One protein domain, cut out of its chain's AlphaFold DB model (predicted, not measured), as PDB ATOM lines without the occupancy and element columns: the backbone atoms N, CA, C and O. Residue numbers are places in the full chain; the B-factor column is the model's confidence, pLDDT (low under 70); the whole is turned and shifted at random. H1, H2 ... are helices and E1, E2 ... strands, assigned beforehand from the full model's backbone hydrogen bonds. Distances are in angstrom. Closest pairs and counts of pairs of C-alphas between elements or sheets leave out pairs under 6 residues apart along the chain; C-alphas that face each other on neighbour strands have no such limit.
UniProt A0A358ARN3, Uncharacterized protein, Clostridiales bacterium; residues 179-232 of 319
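Overview. This is residues 179 to 232 of the 319 residues of an uncharacterized protein of Clostridiales bacterium (UniProt A0A358ARN3). A small sheet of three short strands stands between two helices: the short H1 covers part of one face, mostly at E1, and the longer H2 lies beyond E3 and only grazes the sheet. H1 and H2 are toward opposite ends of the longest axis, and the E2 and E3 hairpin is nearest to the middle of the whole. The printed part has 54 residues with two named helices and three named strands, in the order H1 E1 H2 E2 E3. The sheet's order is E1 E2 E3 and it is mixed; the class is mixed, helices and strands. The whole is compact, with a radius of gyration of the C-alphas of 11.0 A and spans of 32 by 21 by 15 A.

Along the chain. In the sheet, E1 is residues 188 to 191, 10.4 A from first to last C-alpha, E2 is residues 220 to 223, 9.6 A, and E3 is residues 228 to 231, 9.8 A. C-alpha 231, where E3 ends, is at (127.411, 129.337, 136.598). H1 is residues 179 to 184, 8.8 A, and begins with C-alpha 179 at (135.667, 117.917, 134.758). H2, the longest helix, is residues 201 to 214, 19.8 A, with C-alpha 201 at (135.638, 140.923, 147.002).

Arrangement. E2 is the inner strand of the sheet, and E1 and E3 are its edge strands. E1 and E2 are parallel, at 22 degrees between their directions, with N 221 and O 188 within hydrogen-bond range at 2.8 A. E2 and E3 form an antiparallel hairpin at 163 degrees, with N 222 and O 229 at 2.8 A and N 229 and O 222 at 3.0 A. E1, H2 and E2 make a strand-helix-strand unit, two parallel neighbour strands with a helix between them in the chain, and its crossover is right-handed. H1 is on the sheet at a height of 8.3 A over the sheet. It lies over E1 and runs along the strands, at 10 degrees to E1 on the local plane; the closest C-alphas of H1 and E1 are those of Glu 179 and Tyr 189, 5.7 A apart. H2 only grazes the sheet, with its residues 207 to 212; the closest C-alphas of H2 and E3 are those of His 212 and Leu 231, 6.7 A apart. H1 and H2 are apart. In H1 and H2 every O i to N i+4 pair is within hydrogen-bond range.

Size, cuts and confidence. The two C-alphas farthest apart are those of Glu 184 and Thr 200, 31.9 A. The printed part has no cut and no long link; E1 to H2, with 9 residues between, is short, and the other links are tight. The mean pLDDT of the printed part is 83.8, and residues 201 to 202 are under 70.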
ATOM      1  N   GLU A 179     136.249 118.254 136.061       82.62
ATOM      2  CA  GLU A 179     135.667 117.917 134.758       82.62
ATOM      3  C   GLU A 179     134.704 116.719 134.806       82.62
ATOM      4  O   GLU A 179     133.656 116.731 134.158       82.62
ATOM      5  N   GLN A 180     135.045 115.681 135.570       81.50
ATOM      6  CA  GLN A 180     134.182 114.518 135.741       81.50
ATOM      7  C   GLN A 180     132.959 114.891 136.589       81.50
ATOM      8  O   GLN A 180     131.844 114.591 136.171       81.50
ATOM      9  N   GLN A 181     133.148 115.638 137.682       81.00
ATOM     10  CA  GLN A 181     132.040 116.142 138.497       81.00
ATOM     11  C   GLN A 181     131.069 116.990 137.661       81.00
ATOM     12  O   GLN A 181     129.862 116.759 137.680       81.00
ATOM     13  N   ALA A 182     131.596 117.917 136.856       82.94
ATOM     14  CA  ALA A 182     130.797 118.732 135.950       82.94
ATOM     15  C   ALA A 182     129.946 117.854 135.025       82.94
ATOM     16  O   ALA A 182     128.742 118.060 134.900       82.94
ATOM     17  N   LYS A 183     130.544 116.818 134.432       85.12
ATOM     18  CA  LYS A 183     129.834 115.881 133.560       85.12
ATOM     19  C   LYS A 183     128.725 115.116 134.287       85.12
ATOM     20  O   LYS A 183     127.654 114.935 133.707       85.12
ATOM     21  N   GLU A 184     128.976 114.642 135.502       83.62
ATOM     22  CA  GLU A 184     127.994 113.888 136.293       83.62
ATOM     23  C   GLU A 184     126.810 114.755 136.722       83.62
ATOM     24  O   GLU A 184     125.662 114.317 136.657       83.62
ATOM     25  N   GLU A 185     127.075 116.014 137.060       81.00
ATOM     26  CA  GLU A 185     126.059 116.982 137.473       81.00
ATOM     27  C   GLU A 185     125.399 117.733 136.290       81.00
ATOM     28  O   GLU A 185     124.516 118.586 136.473       81.00
ATOM     29  N   GLY A 186     125.802 117.411 135.057       86.75
ATOM     30  CA  GLY A 186     125.259 117.988 133.827       86.75
ATOM     31  C   GLY A 186     125.720 119.418 133.529       86.75
ATOM     32  O   GLY A 186     125.071 120.108 132.747       86.75
ATOM     33  N   TYR A 187     126.818 119.866 134.136       87.56
ATOM     34  CA  TYR A 187     127.470 121.133 133.826       87.56
ATOM     35  C   TYR A 187     128.403 120.995 132.622       87.56
ATOM     36  O   TYR A 187     129.077 119.984 132.406       87.56
ATOM     37  N   ARG A 188     128.504 122.074 131.850       92.88
ATOM     38  CA  ARG A 188     129.620 122.273 130.923       92.88
ATOM     39  C   ARG A 188     130.889 122.555 131.716       92.88
ATOM     40  O   ARG A 188     130.838 123.232 132.734       92.88
ATOM     41  N   TYR A 189     132.023 122.064 131.238       92.44
ATOM     42  CA  TYR A 189     133.307 122.273 131.899       92.44
ATOM     43  C   TYR A 189     134.185 123.228 131.092       92.44
ATOM     44  O   TYR A 189     134.400 123.027 129.892       92.44
ATOM     45  N   TYR A 190     134.709 124.243 131.772       94.19
ATOM     46  CA  TYR A 190     135.669 125.197 131.230       94.19
ATOM     47  C   TYR A 190     136.874 125.321 132.153       94.19
ATOM     48  O   TYR A 190     136.792 125.058 133.352       94.19
ATOM     49  N   ARG A 191     137.999 125.754 131.583       94.44
ATOM     50  CA  ARG A 191     139.207 126.063 132.337       94.44
ATOM     51  C   ARG A 191     139.755 127.414 131.918       94.44
ATOM     52  O   ARG A 191     139.985 127.630 130.730       94.44
ATOM     53  N   GLU A 192     140.023 128.263 132.898       93.88
ATOM     54  CA  GLU A 192     140.594 129.594 132.708       93.88
ATOM     55  C   GLU A 192     141.906 129.725 133.484       93.88
ATOM     56  O   GLU A 192     142.034 129.242 134.608       93.88
ATOM     57  N   ASP A 193     142.893 130.383 132.876       94.31
ATOM     58  CA  ASP A 193     144.191 130.652 133.504       94.31
ATOM     59  C   ASP A 193     144.122 131.955 134.312       94.31
ATOM     60  O   ASP A 193     144.686 132.985 133.942       94.31
ATOM     61  N   VAL A 194     143.341 131.915 135.392       91.25
ATOM     62  CA  VAL A 194     143.120 133.029 136.323       91.25
ATOM     63  C   VAL A 194     143.297 132.514 137.747       91.25
ATOM     64  O   VAL A 194     142.925 131.384 138.052       91.25
ATOM     65  N   SER A 195     143.893 133.324 138.614       89.94
ATOM     66  CA  SER A 195     144.032 133.046 140.045       89.94
ATOM     67  C   SER A 195     143.200 134.063 140.814       89.94
ATOM     68  O   SER A 195     143.267 135.249 140.499       89.94
ATOM     69  N   VAL A 196     142.422 133.603 141.795       82.25
ATOM     70  CA  VAL A 196     141.644 134.487 142.688       82.25
ATOM     71  C   VAL A 196     142.431 134.897 143.927       82.25
ATOM     72  O   VAL A 196     141.949 135.644 144.778       82.25
ATOM     73  N   ARG A 197     143.648 134.368 144.060       82.12
ATOM     74  CA  ARG A 197     144.550 134.708 145.145       82.12
ATOM     75  C   ARG A 197     144.807 136.214 145.140       82.12
ATOM     76  O   ARG A 197     145.125 136.794 144.109       82.12
ATOM     77  N   ASP A 198     144.676 136.818 146.315       83.25
ATOM     78  CA  ASP A 198     144.867 138.252 146.556       83.25
ATOM     79  C   ASP A 198     143.820 139.178 145.896       83.25
ATOM     80  O   ASP A 198     143.958 140.398 145.987       83.25
ATOM     81  N   MET A 199     142.753 138.637 145.291       78.12
ATOM     82  CA  MET A 199     141.623 139.452 144.834       78.12
ATOM     83  C   MET A 199     140.849 140.029 146.020       78.12
ATOM     84  O   MET A 199     140.606 139.366 147.030       78.12
ATOM     85  N   THR A 200     140.401 141.269 145.869       73.88
ATOM     86  CA  THR A 200     139.355 141.854 146.709       73.88
ATOM     87  C   THR A 200     137.992 141.244 146.371       73.88
ATOM     88  O   THR A 200     137.782 140.732 145.273       73.88
ATOM     89  N   ALA A 201     137.013 141.362 147.274       65.50
ATOM     90  CA  ALA A 201     135.638 140.923 147.002       65.50
ATOM     91  C   ALA A 201     135.041 141.581 145.746       65.50
ATOM     92  O   ALA A 201     134.324 140.936 144.987       65.50
ATOM     93  N   LYS A 202     135.395 142.846 145.481       67.62
ATOM     94  CA  LYS A 202     134.968 143.557 144.271       67.62
ATOM     95  C   LYS A 202     135.586 142.964 143.001       67.62
ATOM     96  O   LYS A 202     134.906 142.877 141.985       67.62
ATOM     97  N   GLU A 203     136.861 142.584 143.044       71.88
ATOM     98  CA  GLU A 203     137.545 141.961 141.904       71.88
ATOM     99  C   GLU A 203     137.035 140.542 141.643       71.88
ATOM    100  O   GLU A 203     136.830 140.193 140.485       71.88
ATOM    101  N   LEU A 204     136.764 139.763 142.696       74.88
ATOM    102  CA  LEU A 204     136.162 138.435 142.567       74.88
ATOM    103  C   LEU A 204     134.755 138.515 141.962       74.88
ATOM    104  O   LEU A 204     134.476 137.820 140.991       74.88
ATOM    105  N   LEU A 205     133.906 139.420 142.459       71.25
ATOM    106  CA  LEU A 205     132.577 139.658 141.888       71.25
ATOM    107  C   LEU A 205     132.658 140.118 140.423       71.25
ATOM    108  O   LEU A 205     131.867 139.691 139.586       71.25
ATOM    109  N   GLY A 206     133.633 140.974 140.097       73.06
ATOM    110  CA  GLY A 206     133.897 141.392 138.722       73.06
ATOM    111  C   GLY A 206     134.282 140.218 137.818       73.06
ATOM    112  O   GLY A 206     133.737 140.092 136.727       73.06
ATOM    113  N   LEU A 207     135.163 139.331 138.294       80.88
ATOM    114  CA  LEU A 207     135.555 138.119 137.577       80.88
ATOM    115  C   LEU A 207     134.369 137.173 137.358       80.88
ATOM    116  O   LEU A 207     134.197 136.673 136.249       80.88
ATOM    117  N   GLU A 208     133.557 136.921 138.386       81.25
ATOM    118  CA  GLU A 208     132.346 136.100 138.259       81.25
ATOM    119  C   GLU A 208     131.394 136.693 137.213       81.25
ATOM    120  O   GLU A 208     130.917 135.974 136.332       81.25
ATOM    121  N   GLY A 209     131.207 138.016 137.226       78.88
ATOM    122  CA  GLY A 209     130.429 138.715 136.208       78.88
ATOM    123  C   GLY A 209     130.999 138.561 134.797       78.88
ATOM    124  O   GLY A 209     130.261 138.217 133.875       78.88
ATOM    125  N   ASP A 210     132.309 138.732 134.623       85.06
ATOM    126  CA  ASP A 210     132.976 138.530 133.332       85.06
ATOM    127  C   ASP A 210     132.812 137.084 132.825       85.06
ATOM    128  O   ASP A 210     132.647 136.857 131.623       85.06
ATOM    129  N   LEU A 211     132.817 136.093 133.725       87.69
ATOM    130  CA  LEU A 211     132.579 134.689 133.383       87.69
ATOM    131  C   LEU A 211     131.130 134.430 132.964       87.69
ATOM    132  O   LEU A 211     130.920 133.729 131.972       87.69
ATOM    133  N   HIS A 212     130.146 135.025 133.639       85.62
ATOM    134  CA  HIS A 212     128.748 134.953 133.208       85.62
ATOM    135  C   HIS A 212     128.524 135.615 131.844       85.62
ATOM    136  O   HIS A 212     127.788 135.080 131.018       85.62
ATOM    137  N   VAL A 213     129.204 136.728 131.555       86.06
ATOM    138  CA  VAL A 213     129.149 137.384 130.236       86.06
ATOM    139  C   VAL A 213     129.828 136.534 129.161       86.06
ATOM    140  O   VAL A 213     129.356 136.454 128.027       86.06
ATOM    141  N   LYS A 214     130.939 135.871 129.498       91.06
ATOM    142  CA  LYS A 214     131.668 134.986 128.580       91.06
ATOM    143  C   LYS A 214     130.906 133.690 128.284       91.06
ATOM    144  O   LYS A 214     130.986 133.178 127.163       91.06
ATOM    145  N   TYR A 215     130.174 133.166 129.265       89.38
ATOM    146  CA  TYR A 215     129.397 131.927 129.184       89.38
ATOM    147  C   TYR A 215     127.915 132.171 129.513       89.38
ATOM    148  O   TYR A 215     127.394 131.603 130.473       89.38
ATOM    149  N   PRO A 216     127.210 132.985 128.708       82.94
ATOM    150  CA  PRO A 216     125.869 133.439 129.049       82.94
ATOM    151  C   PRO A 216     124.867 132.285 128.998       82.94
ATOM    152  O   PRO A 216     124.928 131.454 128.086       82.94
ATOM    153  N   ASN A 217     123.936 132.272 129.959       78.38
ATOM    154  CA  ASN A 217     122.828 131.315 130.066       78.38
ATOM    155  C   ASN A 217     123.279 129.846 129.978       78.38
ATOM    156  O   ASN A 217     122.680 129.039 129.264       78.38
ATOM    157  N   GLN A 218     124.381 129.500 130.648       84.25
ATOM    158  CA  GLN A 218     124.914 128.141 130.658       84.25
ATOM    159  C   GLN A 218     125.059 127.612 132.075       84.25
ATOM    160  O   GLN A 218     125.685 128.246 132.917       84.25
ATOM    161  N   LYS A 219     124.589 126.379 132.278       87.75
ATOM    162  CA  LYS A 219     124.958 125.566 133.429       87.75
ATOM    163  C   LYS A 219     126.406 125.110 133.246       87.75
ATOM    164  O   LYS A 219     126.672 124.182 132.473       87.75
ATOM    165  N   ALA A 220     127.355 125.789 133.882       87.88
ATOM    166  CA  ALA A 220     128.783 125.557 133.691       87.88
ATOM    167  C   ALA A 220     129.599 125.584 134.994       87.88
ATOM    168  O   ALA A 220     129.338 126.371 135.891       87.88
ATOM    169  N   MET A 221     130.618 124.731 135.076       89.69
ATOM    170  CA  MET A 221     131.684 124.820 136.070       89.69
ATOM    171  C   MET A 221     132.933 125.358 135.376       89.69
ATOM    172  O   MET A 221     133.454 124.743 134.438       89.69
ATOM    173  N   VAL A 222     133.417 126.509 135.835       88.88
ATOM    174  CA  VAL A 222     134.650 127.126 135.347       88.88
ATOM    175  C   VAL A 222     135.744 126.890 136.379       88.88
ATOM    176  O   VAL A 222     135.761 127.505 137.445       88.88
ATOM    177  N   GLN A 223     136.671 125.991 136.062       89.00
ATOM    178  CA  GLN A 223     137.851 125.771 136.886       89.00
ATOM    179  C   GLN A 223     138.885 126.872 136.626       89.00
ATOM    180  O   GLN A 223     139.403 127.009 135.514       89.00
ATOM    181  N   LEU A 224     139.216 127.615 137.675       88.69
ATOM    182  CA  LEU A 224     140.331 128.556 137.718       88.69
ATOM    183  C   LEU A 224     141.594 127.837 138.229       88.69
ATOM    184  O   LEU A 224     141.586 126.630 138.490       88.69
ATOM    185  N   ASN A 225     142.705 128.556 138.383       87.94
ATOM    186  CA  ASN A 225     143.949 127.962 138.884       87.94
ATOM    187  C   ASN A 225     143.840 127.484 140.339       87.94
ATOM    188  O   ASN A 225     144.504 126.522 140.726       87.94
ATOM    189  N   ASP A 226     143.018 128.161 141.134       83.94
ATOM    190  CA  ASP A 226     142.914 127.996 142.582       83.94
ATOM    191  C   ASP A 226     141.481 128.194 143.110       83.94
ATOM    192  O   ASP A 226     141.274 128.363 144.311       83.94
ATOM    193  N   TYR A 227     140.484 128.150 142.225       81.50
ATOM    194  CA  TYR A 227     139.075 128.324 142.568       81.50
ATOM    195  C   TYR A 227     138.170 127.671 141.520       81.50
ATOM    196  O   TYR A 227     138.627 127.309 140.433       81.50
ATOM    197  N   ILE A 228     136.889 127.509 141.837       81.25
ATOM    198  CA  ILE A 228     135.877 127.023 140.894       81.25
ATOM    199  C   ILE A 228     134.691 127.970 140.969       81.25
ATOM    200  O   ILE A 228     134.185 128.228 142.058       81.25
ATOM    201  N   VAL A 229     134.259 128.461 139.813       82.94
ATOM    202  CA  VAL A 229     133.042 129.263 139.685       82.94
ATOM    203  C   VAL A 229     131.948 128.387 139.088       82.94
ATOM    204  O   VAL A 229     132.158 127.734 138.062       82.94
ATOM    205  N   TYR A 230     130.793 128.371 139.743       80.88
ATOM    206  CA  TYR A 230     129.587 127.707 139.265       80.88
ATOM    207  C   TYR A 230     128.705 128.760 138.609       80.88
ATOM    208  O   TYR A 230     128.397 129.772 139.225       80.88
ATOM    209  N   LEU A 231     128.337 128.515 137.359       84.81
ATOM    210  CA  LEU A 231     127.411 129.337 136.598       84.81
ATOM    211  C   LEU A 231     126.135 128.526 136.406       84.81
ATOM    212  O   LEU A 231     126.193 127.389 135.924       84.81
ATOM    213  N   GLU A 232     124.993 129.102 136.750       80.25
ATOM    214  CA  GLU A 232     123.688 128.552 136.402       80.25
ATOM    215  C   GLU A 232     123.082 129.303 135.212       80.25
ATOM    216  O   GLU A 232     123.339 130.487 134.985       80.25
TER     217      GLU A 232